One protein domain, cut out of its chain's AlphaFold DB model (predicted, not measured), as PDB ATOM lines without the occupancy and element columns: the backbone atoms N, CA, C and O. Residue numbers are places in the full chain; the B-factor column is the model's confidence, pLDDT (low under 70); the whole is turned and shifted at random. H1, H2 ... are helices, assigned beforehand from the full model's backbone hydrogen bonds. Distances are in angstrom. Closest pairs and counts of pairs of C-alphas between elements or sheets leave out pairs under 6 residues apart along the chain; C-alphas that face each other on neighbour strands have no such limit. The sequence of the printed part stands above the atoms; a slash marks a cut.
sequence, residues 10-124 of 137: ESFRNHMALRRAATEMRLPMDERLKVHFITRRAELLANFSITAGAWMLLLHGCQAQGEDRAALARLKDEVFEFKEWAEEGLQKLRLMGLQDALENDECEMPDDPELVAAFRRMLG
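This is residues 10 to 124 of the 137 residues of an uncharacterized protein of Ramlibacter lithotrophicus (UniProt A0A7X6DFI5). One long helix, H4, makes the longest axis; H3 folds against part of it as a helical hairpin, H1 runs loosely alongside, H2 stands crosswise at H1's end, and H5 folds back near H4's last residues. The 115 printed residues include five named helices, H1 to H5 in order, and no named strand: all helix. The whole is loose, radius of gyration of the C-alphas 19.1 A, spanning 62 by 37 by 19 A.

H4, residues 68 to 103, runs 52.6 A from C-alpha 68 at (18.736, 2.552, 78.231). H3, residues 41 to 61, measures 30.7 A. H1, residues 10 to 23, begins at (26.810, -2.684, 68.994) and measures 19.8 A. H2 is residues 31 to 39, H5 residues 113 to 123.

H3 and H4 touch, closest C-alphas Ser 49 and Lys 83, 4.8 A, at a shallow tilt of 26 degrees, opposite ways. H1, H3 and H4 form an up-and-down bundle, each running against the one before. H1 only just touches H4, with residues 13 to 16 alone and 3 pairs of C-alphas within 8 A, closest Met 16 and Phe 82, 6.9 A. Residues 22 to 23 of H1 only just touch H2, with 3 such pairs, closest Thr 23 and Phe 37, 6.2 A, about perpendicular at 88 degrees. H5 is close but not clearly touching H4. Every O i to N i+4 pair is within hydrogen-bond range in H1 to H5.

The farthest C-alphas, Gly 66 and Asp 111, are 62.4 A apart. The printed part has no cut and no long link. Residues 107 to 110 have pLDDT under 70.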
ATOM      1  N   GLU A  10      26.383  -1.487  69.712       91.75
ATOM      2  CA  GLU A  10      26.810  -2.684  68.994       91.75
ATOM      3  C   GLU A  10      28.148  -2.442  68.295       91.75
ATOM      4  O   GLU A  10      29.061  -3.261  68.399       91.75
ATOM      5  N   SER A  11      28.318  -1.270  67.684       89.69
ATOM      6  CA  SER A  11      29.587  -0.861  67.080       89.69
ATOM      7  C   SER A  11      30.740  -0.840  68.089       89.69
ATOM      8  O   SER A  11      31.835  -1.319  67.779       89.69
ATOM      9  N   PHE A  12      30.517  -0.372  69.324       90.25
ATOM     10  CA  PHE A  12      31.534  -0.445  70.384       90.25
ATOM     11  C   PHE A  12      31.937  -1.889  70.693       90.25
ATOM     12  O   PHE A  12      33.127  -2.221  70.709       90.25
ATOM     13  N   ARG A  13      30.947  -2.762  70.905       94.75
ATOM     14  CA  ARG A  13      31.172  -4.181  71.213       94.75
ATOM     15  C   ARG A  13      31.903  -4.893  70.084       94.75
ATOM     16  O   ARG A  13      32.892  -5.581  70.337       94.75
ATOM     17  N   ASN A  14      31.472  -4.669  68.848       95.19
ATOM     18  CA  ASN A  14      32.084  -5.248  67.657       95.19
ATOM     19  C   ASN A  14      33.537  -4.786  67.501       95.19
ATOM     20  O   ASN A  14      34.415  -5.607  67.234       95.19
ATOM     21  N   HIS A  15      33.835  -3.507  67.755       93.62
ATOM     22  CA  HIS A  15      35.209  -3.006  67.736       93.62
ATOM     23  C   HIS A  15      36.098  -3.650  68.805       93.62
ATOM     24  O   HIS A  15      37.226  -4.045  68.495       93.62
ATOM     25  N   MET A  16      35.619  -3.775  70.047       96.44
ATOM     26  CA  MET A  16      36.370  -4.429  71.127       96.44
ATOM     27  C   MET A  16      36.624  -5.907  70.810       96.44
ATOM     28  O   MET A  16      37.763  -6.373  70.879       96.44
ATOM     29  N   ALA A  17      35.580  -6.626  70.389       96.12
ATOM     30  CA  ALA A  17      35.658  -8.041  70.040       96.12
ATOM     31  C   ALA A  17      36.624  -8.291  68.875       96.12
ATOM     32  O   ALA A  17      37.480  -9.171  68.968       96.12
ATOM     33  N   LEU A  18      36.544  -7.486  67.810       94.44
ATOM     34  CA  LEU A  18      37.419  -7.603  66.645       94.44
ATOM     35  C   LEU A  18      38.887  -7.365  67.014       94.44
ATOM     36  O   LEU A  18      39.751  -8.163  66.652       94.44
ATOM     37  N   ARG A  19      39.176  -6.292  67.761       93.81
ATOM     38  CA  ARG A  19      40.543  -5.955  68.195       93.81
ATOM     39  C   ARG A  19      41.140  -7.051  69.069       93.81
ATOM     40  O   ARG A  19      42.296  -7.433  68.868       93.81
ATOM     41  N   ARG A  20      40.346  -7.594  69.995       95.12
ATOM     42  CA  ARG A  20      40.751  -8.720  70.840       95.12
ATOM     43  C   ARG A  20      41.017  -9.972  70.009       95.12
ATOM     44  O   ARG A  20      42.098 -10.544  70.114       95.12
ATOM     45  N   ALA A  21      40.089 -10.348  69.133       94.19
ATOM     46  CA  ALA A  21      40.210 -11.540  68.298       94.19
ATOM     47  C   ALA A  21      41.407 -11.474  67.334       94.19
ATOM     48  O   ALA A  21      42.113 -12.470  67.175       94.19
ATOM     49  N   ALA A  22      41.673 -10.309  66.737       91.31
ATOM     50  CA  ALA A  22      42.838 -10.097  65.882       91.31
ATOM     51  C   ALA A  22      44.147 -10.196  66.681       91.31
ATOM     52  O   ALA A  22      45.065 -10.914  66.301       91.31
ATOM     53  N   THR A  23      44.212  -9.554  67.849       91.81
ATOM     54  CA  THR A  23      45.411  -9.592  68.702       91.81
ATOM     55  C   THR A  23      45.685 -10.995  69.236       91.81
ATOM     56  O   THR A  23      46.831 -11.416  69.327       91.81
ATOM     57  N   GLU A  24      44.649 -11.754  69.577       91.25
ATOM     58  CA  GLU A  24      44.760 -13.135  70.060       91.25
ATOM     59  C   GLU A  24      44.865 -14.170  68.927       91.25
ATOM     60  O   GLU A  24      44.849 -15.365  69.208       91.25
ATOM     61  N   MET A  25      44.986 -13.743  67.663       92.38
ATOM     62  CA  MET A  25      45.101 -14.628  66.492       92.38
ATOM     63  C   MET A  25      43.944 -15.621  66.336       92.38
ATOM     64  O   MET A  25      44.103 -16.696  65.763       92.38
ATOM     65  N   ARG A  26      42.757 -15.265  66.836       92.31
ATOM     66  CA  ARG A  26      41.547 -16.096  66.741       92.31
ATOM     67  C   ARG A  26      40.856 -15.982  65.386       92.31
ATOM     68  O   ARG A  26      39.969 -16.774  65.084       92.31
ATOM     69  N   LEU A  27      41.237 -14.986  64.589       89.44
ATOM     70  CA  LEU A  27      40.719 -14.781  63.242       89.44
ATOM     71  C   LEU A  27      41.627 -15.469  62.214       89.44
ATOM     72  O   LEU A  27      42.852 -15.427  62.366       89.44
ATOM     73  N   PRO A  28      41.060 -16.046  61.143       90.25
ATOM     74  CA  PRO A  28      41.854 -16.487  60.007       90.25
ATOM     75  C   PRO A  28      42.546 -15.269  59.381       90.25
ATOM     76  O   PRO A  28      41.892 -14.336  58.917       90.25
ATOM     77  N   MET A  29      43.877 -15.268  59.404       89.06
ATOM     78  CA  MET A  29      44.714 -14.169  58.921       89.06
ATOM     79  C   MET A  29      45.850 -14.706  58.057       89.06
ATOM     80  O   MET A  29      46.363 -15.799  58.302       89.06
ATOM     81  N   ASP A  30      46.251 -13.908  57.070       93.69
ATOM     82  CA  ASP A  30      47.468 -14.146  56.298       93.69
ATOM     83  C   ASP A  30      48.708 -14.102  57.206       93.69
ATOM     84  O   ASP A  30      48.755 -13.344  58.179       93.69
ATOM     85  N   GLU A  31      49.735 -14.884  56.876       91.81
ATOM     86  CA  GLU A  31      50.964 -14.976  57.674       91.81
ATOM     87  C   GLU A  31      51.655 -13.619  57.866       91.81
ATOM     88  O   GLU A  31      52.147 -13.318  58.955       91.81
ATOM     89  N   ARG A  32      51.635 -12.741  56.855       90.06
ATOM     90  CA  ARG A  32      52.239 -11.403  56.971       90.06
ATOM     91  C   ARG A  32      51.509 -10.545  57.998       90.06
ATOM     92  O   ARG A  32      52.141  -9.778  58.724       90.06
ATOM     93  N   LEU A  33      50.186 -10.689  58.078       87.88
ATOM     94  CA  LEU A  33      49.376  -9.999  59.077       87.88
ATOM     95  C   LEU A  33      49.624 -10.572  60.472       87.88
ATOM     96  O   LEU A  33      49.777  -9.796  61.412       87.88
ATOM     97  N   LYS A  34      49.757 -11.895  60.616       90.56
ATOM     98  CA  LYS A  34      50.125 -12.502  61.905       90.56
ATOM     99  C   LYS A  34      51.448 -11.949  62.422       90.56
ATOM    100  O   LYS A  34      51.501 -11.478  63.554       90.56
ATOM    101  N   VAL A  35      52.490 -11.925  61.586       90.06
ATOM    102  CA  VAL A  35      53.792 -11.348  61.961       90.06
ATOM    103  C   VAL A  35      53.628  -9.897  62.408       90.06
ATOM    104  O   VAL A  35      54.097  -9.538  63.484       90.06
ATOM    105  N   HIS A  36      52.886  -9.084  61.651       88.81
ATOM    106  CA  HIS A  36      52.625  -7.692  62.018       88.81
ATOM    107  C   HIS A  36      51.993  -7.549  63.413       88.81
ATOM    108  O   HIS A  36      52.460  -6.748  64.225       88.81
ATOM    109  N   PHE A  37      50.960  -8.339  63.715       89.81
ATOM    110  CA  PHE A  37      50.281  -8.307  65.012       89.81
ATOM    111  C   PHE A  37      51.151  -8.843  66.157       89.81
ATOM    112  O   PHE A  37      51.053  -8.329  67.270       89.81
ATOM    113  N   ILE A  38      52.009  -9.840  65.911       89.81
ATOM    114  CA  ILE A  38      52.955 -10.359  66.914       89.81
ATOM    115  C   ILE A  38      54.008  -9.298  67.235       89.81
ATOM    116  O   ILE A  38      54.164  -8.924  68.395       89.81
ATOM    117  N   THR A  39      54.688  -8.767  66.216       91.00
ATOM    118  CA  THR A  39      55.778  -7.795  66.397       91.00
ATOM    119  C   THR A  39      55.289  -6.504  67.049       91.00
ATOM    120  O   THR A  39      56.006  -5.903  67.843       91.00
ATOM    121  N   ARG A  40      54.054  -6.080  66.760       92.06
ATOM    122  CA  ARG A  40      53.474  -4.847  67.316       92.06
ATOM    123  C   ARG A  40      52.546  -5.088  68.500       92.06
ATOM    124  O   ARG A  40      51.850  -4.167  68.917       92.06
ATOM    125  N   ARG A  41      52.517  -6.298  69.068       93.94
ATOM    126  CA  ARG A  41      51.544  -6.670  70.107       93.94
ATOM    127  C   ARG A  41      51.552  -5.706  71.295       93.94
ATOM    128  O   ARG A  41      50.487  -5.293  71.741       93.94
ATOM    129  N   ALA A  42      52.734  -5.322  71.780       93.44
ATOM    130  CA  ALA A  42      52.866  -4.381  72.894       93.44
ATOM    131  C   ALA A  42      52.288  -2.995  72.556       93.44
ATOM    132  O   ALA A  42      51.537  -2.428  73.347       93.44
ATOM    133  N   GLU A  43      52.585  -2.480  71.364       94.62
ATOM    134  CA  GLU A  43      52.070  -1.194  70.885       94.62
ATOM    135  C   GLU A  43      50.544  -1.227  70.711       94.62
ATOM    136  O   GLU A  43      49.847  -0.310  71.140       94.62
ATOM    137  N   LEU A  44      50.006  -2.309  70.137       95.38
ATOM    138  CA  LEU A  44      48.565  -2.507  69.981       95.38
ATOM    139  C   LEU A  44      47.849  -2.503  71.336       95.38
ATOM    140  O   LEU A  44      46.872  -1.776  71.505       95.38
ATOM    141  N   LEU A  45      48.355  -3.257  72.317       96.62
ATOM    142  CA  LEU A  45      47.780  -3.314  73.665       96.62
ATOM    143  C   LEU A  45      47.844  -1.953  74.375       96.62
ATOM    144  O   LEU A  45      46.848  -1.522  74.956       96.62
ATOM    145  N   ALA A  46      48.963  -1.232  74.269       96.69
ATOM    146  CA  ALA A  46      49.082   0.120  74.816       96.69
ATOM    147  C   ALA A  46      48.052   1.080  74.190       96.69
ATOM    148  O   ALA A  46      47.333   1.781  74.903       96.69
ATOM    149  N   ASN A  47      47.909   1.052  72.863       96.69
ATOM    150  CA  ASN A  47      46.930   1.872  72.148       96.69
ATOM    151  C   ASN A  47      45.482   1.511  72.515       96.69
ATOM    152  O   ASN A  47      44.621   2.393  72.575       96.69
ATOM    153  N   PHE A  48      45.191   0.235  72.784       97.12
ATOM    154  CA  PHE A  48      43.868  -0.194  73.237       97.12
ATOM    155  C   PHE A  48      43.547   0.290  74.648       97.12
ATOM    156  O   PHE A  48      42.447   0.804  74.835       97.12
ATOM    157  N   SER A  49      44.491   0.218  75.595       97.25
ATOM    158  CA  SER A  49      44.313   0.788  76.942       97.25
ATOM    159  C   SER A  49      44.009   2.293  76.870       97.25
ATOM    160  O   SER A  49      43.022   2.753  77.449       97.25
ATOM    161  N   ILE A  50      44.771   3.047  76.065       97.06
ATOM    162  CA  ILE A  50      44.545   4.490  75.859       97.06
ATOM    163  C   ILE A  50      43.162   4.749  75.251       97.06
ATOM    164  O   ILE A  50      42.408   5.589  75.744       97.06
ATOM    165  N   THR A  51      42.805   4.012  74.194       96.00
ATOM    166  CA  THR A  51      41.507   4.170  73.521       96.00
ATOM    167  C   THR A  51      40.347   3.860  74.467       96.00
ATOM    168  O   THR A  51      39.382   4.617  74.521       96.00
ATOM    169  N   ALA A  52      40.447   2.777  75.240       96.50
ATOM    170  CA  ALA A  52      39.431   2.390  76.211       96.50
ATOM    171  C   ALA A  52      39.295   3.436  77.326       96.50
ATOM    172  O   ALA A  52      38.181   3.789  77.701       96.50
ATOM    173  N   GLY A  53      40.408   4.019  77.788       96.50
ATOM    174  CA  GLY A  53      40.390   5.146  78.722       96.50
ATOM    175  C   GLY A  53      39.662   6.374  78.163       96.50
ATOM    176  O   GLY A  53      38.848   6.981  78.861       96.50
ATOM    177  N   ALA A  54      39.885   6.707  76.888       95.62
ATOM    178  CA  ALA A  54      39.165   7.792  76.220       95.62
ATOM    179  C   ALA A  54      37.658   7.500  76.105       95.62
ATOM    180  O   ALA A  54      36.833   8.380  76.361       95.62
ATOM    181  N   TRP A  55      37.283   6.260  75.780       95.00
ATOM    182  CA  TRP A  55      35.882   5.834  75.761       95.00
ATOM    183  C   TRP A  55      35.236   5.906  77.142       95.00
ATOM    184  O   TRP A  55      34.132   6.427  77.257       95.00
ATOM    185  N   MET A  56      35.922   5.460  78.197       95.44
ATOM    186  CA  MET A  56      35.423   5.579  79.568       95.44
ATOM    187  C   MET A  56      35.169   7.033  79.958       95.44
ATOM    188  O   MET A  56      34.118   7.326  80.524       95.44
ATOM    189  N   LEU A  57      36.093   7.945  79.636       94.38
ATOM    190  CA  LEU A  57      35.923   9.371  79.917       94.38
ATOM    191  C   LEU A  57      34.664   9.928  79.236       94.38
ATOM    192  O   LEU A  57      33.876  10.628  79.873       94.38
ATOM    193  N   LEU A  58      34.447   9.568  77.967       91.81
ATOM    194  CA  LEU A  58      33.254   9.953  77.213       91.81
ATOM    195  C   LEU A  58      31.980   9.365  77.838       91.81
ATOM    196  O   LEU A  58      31.046  10.105  78.144       91.81
ATOM    197  N   LEU A  59      31.955   8.055  78.098       92.56
ATOM    198  CA  LEU A  59      30.796   7.360  78.663       92.56
ATOM    199  C   LEU A  59      30.467   7.833  80.086       92.56
ATOM    200  O   LEU A  59      29.296   7.848  80.472       92.56
ATOM    201  N   HIS A  60      31.460   8.243  80.881       91.88
ATOM    202  CA  HIS A  60      31.237   8.833  82.204       91.88
ATOM    203  C   HIS A  60      30.448  10.143  82.140       91.88
ATOM    204  O   HIS A  60      29.641  10.392  83.036       91.88
ATOM    205  N   GLY A  61      30.634  10.935  81.081       90.12
ATOM    206  CA  GLY A  61      29.847  12.142  80.826       90.12
ATOM    207  C   GLY A  61      28.420  11.866  80.341       90.12
ATOM    208  O   GLY A  61      27.576  12.759  80.387       90.12
ATOM    209  N   CYS A  62      28.124  10.641  79.897       89.44
ATOM    210  CA  CYS A  62      26.805  10.258  79.403       89.44
ATOM    211  C   CYS A  62      25.860   9.835  80.539       89.44
ATOM    212  O   CYS A  62      26.227   9.092  81.458       89.44
ATOM    213  N   GLN A  63      24.596  10.241  80.411       89.31
ATOM    214  CA  GLN A  63      23.479   9.758  81.219       89.31
ATOM    215  C   GLN A  63      22.384   9.235  80.292       89.31
ATOM    216  O   GLN A  63      21.910   9.955  79.417       89.31
ATOM    217  N   ALA A  64      21.980   7.986  80.497       89.56
ATOM    218  CA  ALA A  64      20.900   7.365  79.741       89.56
ATOM    219  C   ALA A  64      19.526   7.659  80.368       89.56
ATOM    220  O   ALA A  64      19.392   7.862  81.582       89.56
ATOM    221  N   GLN A  65      18.487   7.663  79.534       88.06
ATOM    222  CA  GLN A  65      17.099   7.884  79.939       88.06
ATOM    223  C   GLN A  65      16.317   6.568  79.892       88.06
ATOM    224  O   GLN A  65      16.659   5.673  79.130       88.06
ATOM    225  N   GLY A  66      15.284   6.440  80.732       89.00
ATOM    226  CA  GLY A  66      14.394   5.274  80.724       89.00
ATOM    227  C   GLY A  66      15.126   3.928  80.789       89.00
ATOM    228  O   GLY A  66      15.937   3.693  81.689       89.00
ATOM    229  N   GLU A  67      14.812   3.062  79.831       87.12
ATOM    230  CA  GLU A  67      15.270   1.671  79.748       87.12
ATOM    231  C   GLU A  67      16.755   1.542  79.343       87.12
ATOM    232  O   GLU A  67      17.413   0.568  79.715       87.12
ATOM    233  N   ASP A  68      17.344   2.570  78.717       89.56
ATOM    234  CA  ASP A  68      18.736   2.552  78.231       89.56
ATOM    235  C   ASP A  68      19.783   2.625  79.355       89.56
ATOM    236  O   ASP A  68      20.983   2.436  79.133       89.56
ATOM    237  N   ARG A  69      19.356   2.888  80.598       92.00
ATOM    238  CA  ARG A  69      20.246   2.976  81.770       92.00
ATOM    239  C   ARG A  69      21.042   1.703  81.993       92.00
ATOM    240  O   ARG A  69      22.243   1.778  82.255       92.00
ATOM    241  N   ALA A  70      20.387   0.551  81.868       92.62
ATOM    242  CA  ALA A  70      21.042  -0.741  82.018       92.62
ATOM    243  C   ALA A  70      22.033  -1.000  80.873       92.62
ATOM    244  O   ALA A  70      23.129  -1.506  81.105       92.62
ATOM    245  N   ALA A  71      21.676  -0.601  79.649       92.31
ATOM    246  CA  ALA A  71      22.518  -0.782  78.474       92.31
ATOM    247  C   ALA A  71      23.800   0.069  78.541       92.31
ATOM    248  O   ALA A  71      24.886  -0.440  78.262       92.31
ATOM    249  N   LEU A  72      23.690   1.329  78.983       93.19
ATOM    250  CA  LEU A  72      24.843   2.208  79.193       93.19
ATOM    251  C   LEU A  72      25.730   1.734  80.353       93.19
ATOM    252  O   LEU A  72      26.951   1.779  80.226       93.19
ATOM    253  N   ALA A  73      25.141   1.292  81.471       94.06
ATOM    254  CA  ALA A  73      25.909   0.744  82.593       94.06
ATOM    255  C   ALA A  73      26.734  -0.469  82.144       94.06
ATOM    256  O   ALA A  73      27.947  -0.482  82.309       94.06
ATOM    257  N   ARG A  74      26.092  -1.409  81.446       95.44
ATOM    258  CA  ARG A  74      26.763  -2.589  80.905       95.44
ATOM    259  C   ARG A  74      27.874  -2.245  79.911       95.44
ATOM    260  O   ARG A  74      28.922  -2.875  79.944       95.44
ATOM    261  N   LEU A  75      27.678  -1.250  79.041       95.25
ATOM    262  CA  LEU A  75      28.742  -0.825  78.127       95.25
ATOM    263  C   LEU A  75      29.960  -0.275  78.888       95.25
ATOM    264  O   LEU A  75      31.090  -0.522  78.478       95.25
ATOM    265  N   LYS A  76      29.754   0.466  79.986       95.69
ATOM    266  CA  LYS A  76      30.866   0.970  80.811       95.69
ATOM    267  C   LYS A  76      31.691  -0.177  81.387       95.69
ATOM    268  O   LYS A  76      32.915  -0.110  81.311       95.69
ATOM    269  N   ASP A  77      31.024  -1.216  81.883       97.06
ATOM    270  CA  ASP A  77      31.683  -2.413  82.410       97.06
ATOM    271  C   ASP A  77      32.461  -3.143  81.302       97.06
ATOM    272  O   ASP A  77      33.644  -3.425  81.459       97.06
ATOM    273  N   GLU A  78      31.853  -3.345  80.128       97.25
ATOM    274  CA  GLU A  78      32.504  -3.997  78.978       97.25
ATOM    275  C   GLU A  78      33.753  -3.229  78.493       97.25
ATOM    276  O   GLU A  78      34.774  -3.833  78.155       97.25
ATOM    277  N   VAL A  79      33.705  -1.891  78.477       96.94
ATOM    278  CA  VAL A  79      34.865  -1.052  78.122       96.94
ATOM    279  C   VAL A  79      35.949  -1.112  79.200       96.94
ATOM    280  O   VAL A  79      37.137  -1.122  78.866       96.94
ATOM    281  N   PHE A  80      35.564  -1.166  80.476       97.44
ATOM    282  CA  PHE A  80      36.501  -1.318  81.586       97.44
ATOM    283  C   PHE A  80      37.236  -2.663  81.516       97.44
ATOM    284  O   PHE A  80      38.464  -2.681  81.513       97.44
ATOM    285  N   GLU A  81      36.514  -3.768  81.326       97.94
ATOM    286  CA  GLU A  81      37.106  -5.101  81.148       97.94
ATOM    287  C   GLU A  81      38.053  -5.155  79.938       97.94
ATOM    288  O   GLU A  81      39.117  -5.777  79.980       97.94
ATOM    289  N   PHE A  82      37.696  -4.481  78.839       97.81
ATOM    290  CA  PHE A  82      38.566  -4.384  77.668       97.81
ATOM    291  C   PHE A  82      39.862  -3.614  77.968       97.81
ATOM    292  O   PHE A  82      40.934  -4.014  77.505       97.81
ATOM    293  N   LYS A  83      39.785  -2.537  78.760       97.62
ATOM    294  CA  LYS A  83      40.960  -1.789  79.227       97.62
ATOM    295  C   LYS A  83      41.858  -2.665  80.100       97.62
ATOM    296  O   LYS A  83      43.057  -2.732  79.830       97.62
ATOM    297  N   GLU A  84      41.290  -3.345  81.094       98.06
ATOM    298  CA  GLU A  84      42.039  -4.229  81.996       98.06
ATOM    299  C   GLU A  84      42.740  -5.347  81.225       98.06
ATOM    300  O   GLU A  84      43.941  -5.554  81.386       98.06
ATOM    301  N   TRP A  85      42.038  -6.000  80.295       97.69
ATOM    302  CA  TRP A  85      42.634  -7.015  79.425       97.69
ATOM    303  C   TRP A  85      43.856  -6.484  78.657       97.69
ATOM    304  O   TRP A  85      44.874  -7.177  78.547       97.69
ATOM    305  N   ALA A  86      43.777  -5.258  78.131       97.62
ATOM    306  CA  ALA A  86      44.879  -4.647  77.397       97.62
ATOM    307  C   ALA A  86      46.081  -4.337  78.310       97.62
ATOM    308  O   ALA A  86      47.228  -4.610  77.944       97.62
ATOM    309  N   GLU A  87      45.823  -3.810  79.510       97.50
ATOM    310  CA  GLU A  87      46.842  -3.470  80.512       97.50
ATOM    311  C   GLU A  87      47.545  -4.713  81.058       97.50
ATOM    312  O   GLU A  87      48.778  -4.771  81.071       97.50
ATOM    313  N   GLU A  88      46.784  -5.748  81.409       96.75
ATOM    314  CA  GLU A  88      47.332  -7.039  81.818       96.75
ATOM    315  C   GLU A  88      48.171  -7.678  80.712       96.75
ATOM    316  O   GLU A  88      49.237  -8.238  80.974       96.75
ATOM    317  N   GLY A  89      47.697  -7.621  79.464       94.69
ATOM    318  CA  GLY A  89      48.434  -8.137  78.316       94.69
ATOM    319  C   GLY A  89      49.786  -7.442  78.155       94.69
ATOM    320  O   GLY A  89      50.797  -8.101  77.912       94.69
ATOM    321  N   LEU A  90      49.817  -6.118  78.326       94.00
ATOM    322  CA  LEU A  90      51.043  -5.331  78.250       94.00
ATOM    323  C   LEU A  90      51.996  -5.658  79.404       94.00
ATOM    324  O   LEU A  90      53.199  -5.797  79.188       94.00
ATOM    325  N   GLN A  91      51.469  -5.817  80.619       91.75
ATOM    326  CA  GLN A  91      52.266  -6.211  81.777       91.75
ATOM    327  C   GLN A  91      52.879  -7.604  81.589       91.75
ATOM    328  O   GLN A  91      54.072  -7.774  81.826       91.75
ATOM    329  N   LYS A  92      52.103  -8.576  81.093       91.62
ATOM    330  CA  LYS A  92      52.592  -9.927  80.774       91.62
ATOM    331  C   LYS A  92      53.741  -9.879  79.765       91.62
ATOM    332  O   LYS A  92      54.774 -10.492  80.003       91.62
ATOM    333  N   LEU A  93      53.608  -9.095  78.692       89.94
ATOM    334  CA  LEU A  93      54.682  -8.922  77.704       89.94
ATOM    335  C   LEU A  93      55.953  -8.307  78.294       89.94
ATOM    336  O   LEU A  93      57.049  -8.751  77.970       89.94
ATOM    337  N   ARG A  94      55.818  -7.307  79.170       87.88
ATOM    338  CA  ARG A  94      56.969  -6.703  79.858       87.88
ATOM    339  C   ARG A  94      57.680  -7.708  80.757       87.88
ATOM    340  O   ARG A  94      58.901  -7.770  80.732       87.88
ATOM    341  N   LEU A  95      56.924  -8.503  81.516       85.31
ATOM    342  CA  LEU A  95      57.488  -9.545  82.375       85.31
ATOM    343  C   LEU A  95      58.215 -10.617  81.558       85.31
ATOM    344  O   LEU A  95      59.318 -10.997  81.929       85.31
ATOM    345  N   MET A  96      57.645 -11.044  80.426       84.50
ATOM    346  CA  MET A  96      58.306 -11.984  79.513       84.50
ATOM    347  C   MET A  96      59.609 -11.414  78.943       84.50
ATOM    348  O   MET A  96      60.610 -12.115  78.922       84.50
ATOM    349  N   GLY A  97      59.617 -10.144  78.522       82.50
ATOM    350  CA  GLY A  97      60.834  -9.496  78.022       82.50
ATOM    351  C   GLY A  97      61.921  -9.354  79.091       82.50
ATOM    352  O   GLY A  97      63.091  -9.566  78.802       82.50
ATOM    353  N   LEU A  98      61.544  -9.051  80.339       80.12
ATOM    354  CA  LEU A  98      62.484  -9.021  81.466       80.12
ATOM    355  C   LEU A  98      63.033 -10.411  81.798       80.12
ATOM    356  O   LEU A  98      64.210 -10.538  82.114       80.12
ATOM    357  N   GLN A  99      62.189 -11.443  81.735       77.50
ATOM    358  CA  GLN A  99      62.617 -12.824  81.930       77.50
ATOM    359  C   GLN A  99      63.619 -13.252  80.849       77.50
ATOM    360  O   GLN A  99      64.677 -13.767  81.191       77.50
ATOM    361  N   ASP A 100      63.320 -12.991  79.576       78.75
ATOM    362  CA  ASP A 100      64.196 -13.325  78.447       78.75
ATOM    363  C   ASP A 100      65.539 -12.578  78.530       78.75
ATOM    364  O   ASP A 100      66.601 -13.187  78.419       78.75
ATOM    365  N   ALA A 101      65.518 -11.280  78.845       76.62
ATOM    366  CA  ALA A 101      66.742 -10.503  79.049       76.62
ATOM    367  C   ALA A 101      67.586 -11.034  80.223       76.62
ATOM    368  O   ALA A 101      68.812 -11.023  80.164       76.62
ATOM    369  N   LEU A 102      66.945 -11.509  81.295       76.19
ATOM    370  CA  LEU A 102      67.632 -12.084  82.450       76.19
ATOM    371  C   LEU A 102      68.223 -13.471  82.153       76.19
ATOM    372  O   LEU A 102      69.271 -13.812  82.700       76.19
ATOM    373  N   GLU A 103      67.553 -14.275  81.328       79.25
ATOM    374  CA  GLU A 103      68.033 -15.594  80.895       79.25
ATOM    375  C   GLU A 103      69.208 -15.484  79.909       79.25
ATOM    376  O   GLU A 103      70.110 -16.320  79.952       79.25
ATOM    377  N   ASN A 104      69.233 -14.435  79.080       76.56
ATOM    378  CA  ASN A 104      70.280 -14.192  78.080       76.56
ATOM    379  C   ASN A 104      71.392 -13.228  78.549       76.56
ATOM    380  O   ASN A 104      72.260 -12.877  77.755       76.56
ATOM    381  N   ASP A 105      71.384 -12.818  79.824       72.19
ATOM    382  CA  ASP A 105      72.344 -11.867  80.423       72.19
ATOM    383  C   ASP A 105      72.393 -10.492  79.714       72.19
ATOM    384  O   ASP A 105      73.385  -9.772  79.748       72.19
ATOM    385  N   GLU A 106      71.288 -10.110  79.067       72.81
ATOM    386  CA  GLU A 106      71.111  -8.826  78.369       72.81
ATOM    387  C   GLU A 106      70.490  -7.746  79.274       72.81
ATOM    388  O   GLU A 106      70.318  -6.593  78.871       72.81
ATOM    389  N   CYS A 107      70.120  -8.108  80.504       65.81
ATOM    390  CA  CYS A 107      69.583  -7.178  81.486       65.81
ATOM    391  C   CYS A 107      70.731  -6.525  82.268       65.81
ATOM    392  O   CYS A 107      71.415  -7.204  83.031       65.81
ATOM    393  N   GLU A 108      70.898  -5.202  82.152       65.19
ATOM    394  CA  GLU A 108      71.712  -4.438  83.106       65.19
ATOM    395  C   GLU A 108      71.061  -4.552  84.488       65.19
ATOM    396  O   GLU A 108      70.061  -3.901  84.805       65.19
ATOM    397  N   MET A 109      71.588  -5.470  85.289       66.19
ATOM    398  CA  MET A 109      71.120  -5.696  86.640       66.19
ATOM    399  C   MET A 109      71.737  -4.658  87.585       66.19
ATOM    400  O   MET A 109      72.859  -4.210  87.359       66.19
ATOM    401  N   PRO A 110      71.037  -4.283  88.669       67.00
ATOM    402  CA  PRO A 110      71.650  -3.506  89.738       67.00
ATOM    403  C   PRO A 110      72.899  -4.222  90.268       67.00
ATOM    404  O   PRO A 110      72.872  -5.441  90.434       67.00
ATOM    405  N   ASP A 111      73.941  -3.470  90.631       73.06
ATOM    406  CA  ASP A 111      75.162  -4.023  91.248       73.06
ATOM    407  C   ASP A 111      74.896  -4.716  92.603       73.06
ATOM    408  O   ASP A 111      75.755  -5.416  93.137       73.06
ATOM    409  N   ASP A 112      73.709  -4.512  93.182       78.12
ATOM    410  CA  ASP A 112      73.297  -5.089  94.457       78.12
ATOM    411  C   ASP A 112      72.793  -6.543  94.291       78.12
ATOM    412  O   ASP A 112      71.706  -6.770  93.740       78.12
ATOM    413  N   PRO A 113      73.517  -7.543  94.828       74.69
ATOM    414  CA  PRO A 113      73.162  -8.951  94.691       74.69
ATOM    415  C   PRO A 113      71.840  -9.334  95.380       74.69
ATOM    416  O   PRO A 113      71.199 -10.299  94.955       74.69
ATOM    417  N   GLU A 114      71.388  -8.599  96.405       78.56
ATOM    418  CA  GLU A 114      70.082  -8.844  97.032       78.56
ATOM    419  C   GLU A 114      68.936  -8.377  96.132       78.56
ATOM    420  O   GLU A 114      67.938  -9.092  95.987       78.56
ATOM    421  N   LEU A 115      69.095  -7.224  95.471       75.44
ATOM    422  CA  LEU A 115      68.128  -6.740  94.482       75.44
ATOM    423  C   LEU A 115      68.049  -7.694  93.294       75.44
ATOM    424  O   LEU A 115      66.946  -8.038  92.868       75.44
ATOM    425  N   VAL A 116      69.192  -8.197  92.823       73.31
ATOM    426  CA  VAL A 116      69.250  -9.229  91.780       73.31
ATOM    427  C   VAL A 116      68.481 -10.476  92.207       73.31
ATOM    428  O   VAL A 116      67.593 -10.931  91.484       73.31
ATOM    429  N   ALA A 117      68.761 -11.016  93.395       77.88
ATOM    430  CA  ALA A 117      68.095 -12.215  93.899       77.88
ATOM    431  C   ALA A 117      66.579 -12.020  94.091       77.88
ATOM    432  O   ALA A 117      65.794 -12.920  93.772       77.88
ATOM    433  N   ALA A 118      66.153 -10.849  94.574       79.69
ATOM    434  CA  ALA A 118      64.742 -10.499  94.717       79.69
ATOM    435  C   ALA A 118      64.036 -10.408  93.357       79.69
ATOM    436  O   ALA A 118      62.941 -10.953  93.198       79.69
ATOM    437  N   PHE A 119      64.678  -9.794  92.359       74.69
ATOM    438  CA  PHE A 119      64.142  -9.669  91.004       74.69
ATOM    439  C   PHE A 119      64.004 -11.037  90.326       74.69
ATOM    440  O   PHE A 119      62.940 -11.359  89.795       74.69
ATOM    441  N   ARG A 120      65.030 -11.895  90.433       74.94
ATOM    442  CA  ARG A 120      64.987 -13.277  89.923       74.94
ATOM    443  C   ARG A 120      63.853 -14.081  90.560       74.94
ATOM    444  O   ARG A 120      63.106 -14.759  89.859       74.94
ATOM    445  N   ARG A 121      63.664 -13.954  91.880       81.56
ATOM    446  CA  ARG A 121      62.567 -14.615  92.606       81.56
ATOM    447  C   ARG A 121      61.193 -14.109  92.164       81.56
ATOM    448  O   ARG A 121      60.289 -14.923  92.007       81.56
ATOM    449  N   MET A 122      61.038 -12.800  91.961       79.00
ATOM    450  CA  MET A 122      59.793 -12.198  91.469       79.00
ATOM    451  C   MET A 122      59.422 -12.715  90.073       79.00
ATOM    452  O   MET A 122      58.246 -12.941  89.799       79.00
ATOM    453  N   LEU A 123      60.419 -12.922  89.211       75.88
ATOM    454  CA  LEU A 123      60.235 -13.398  87.838       75.88
ATOM    455  C   LEU A 123      60.218 -14.933  87.711       75.88
ATOM    456  O   LEU A 123      59.957 -15.446  86.630       75.88
ATOM    457  N   GLY A 124      60.479 -15.677  88.792       75.56
ATOM    458  CA  GLY A 124      60.543 -17.143  88.765       75.56
ATOM    459  C   GLY A 124      61.762 -17.714  88.029       75.56
ATOM    460  O   GLY A 124      61.745 -18.883  87.647       75.56
TER     461      GLY A 124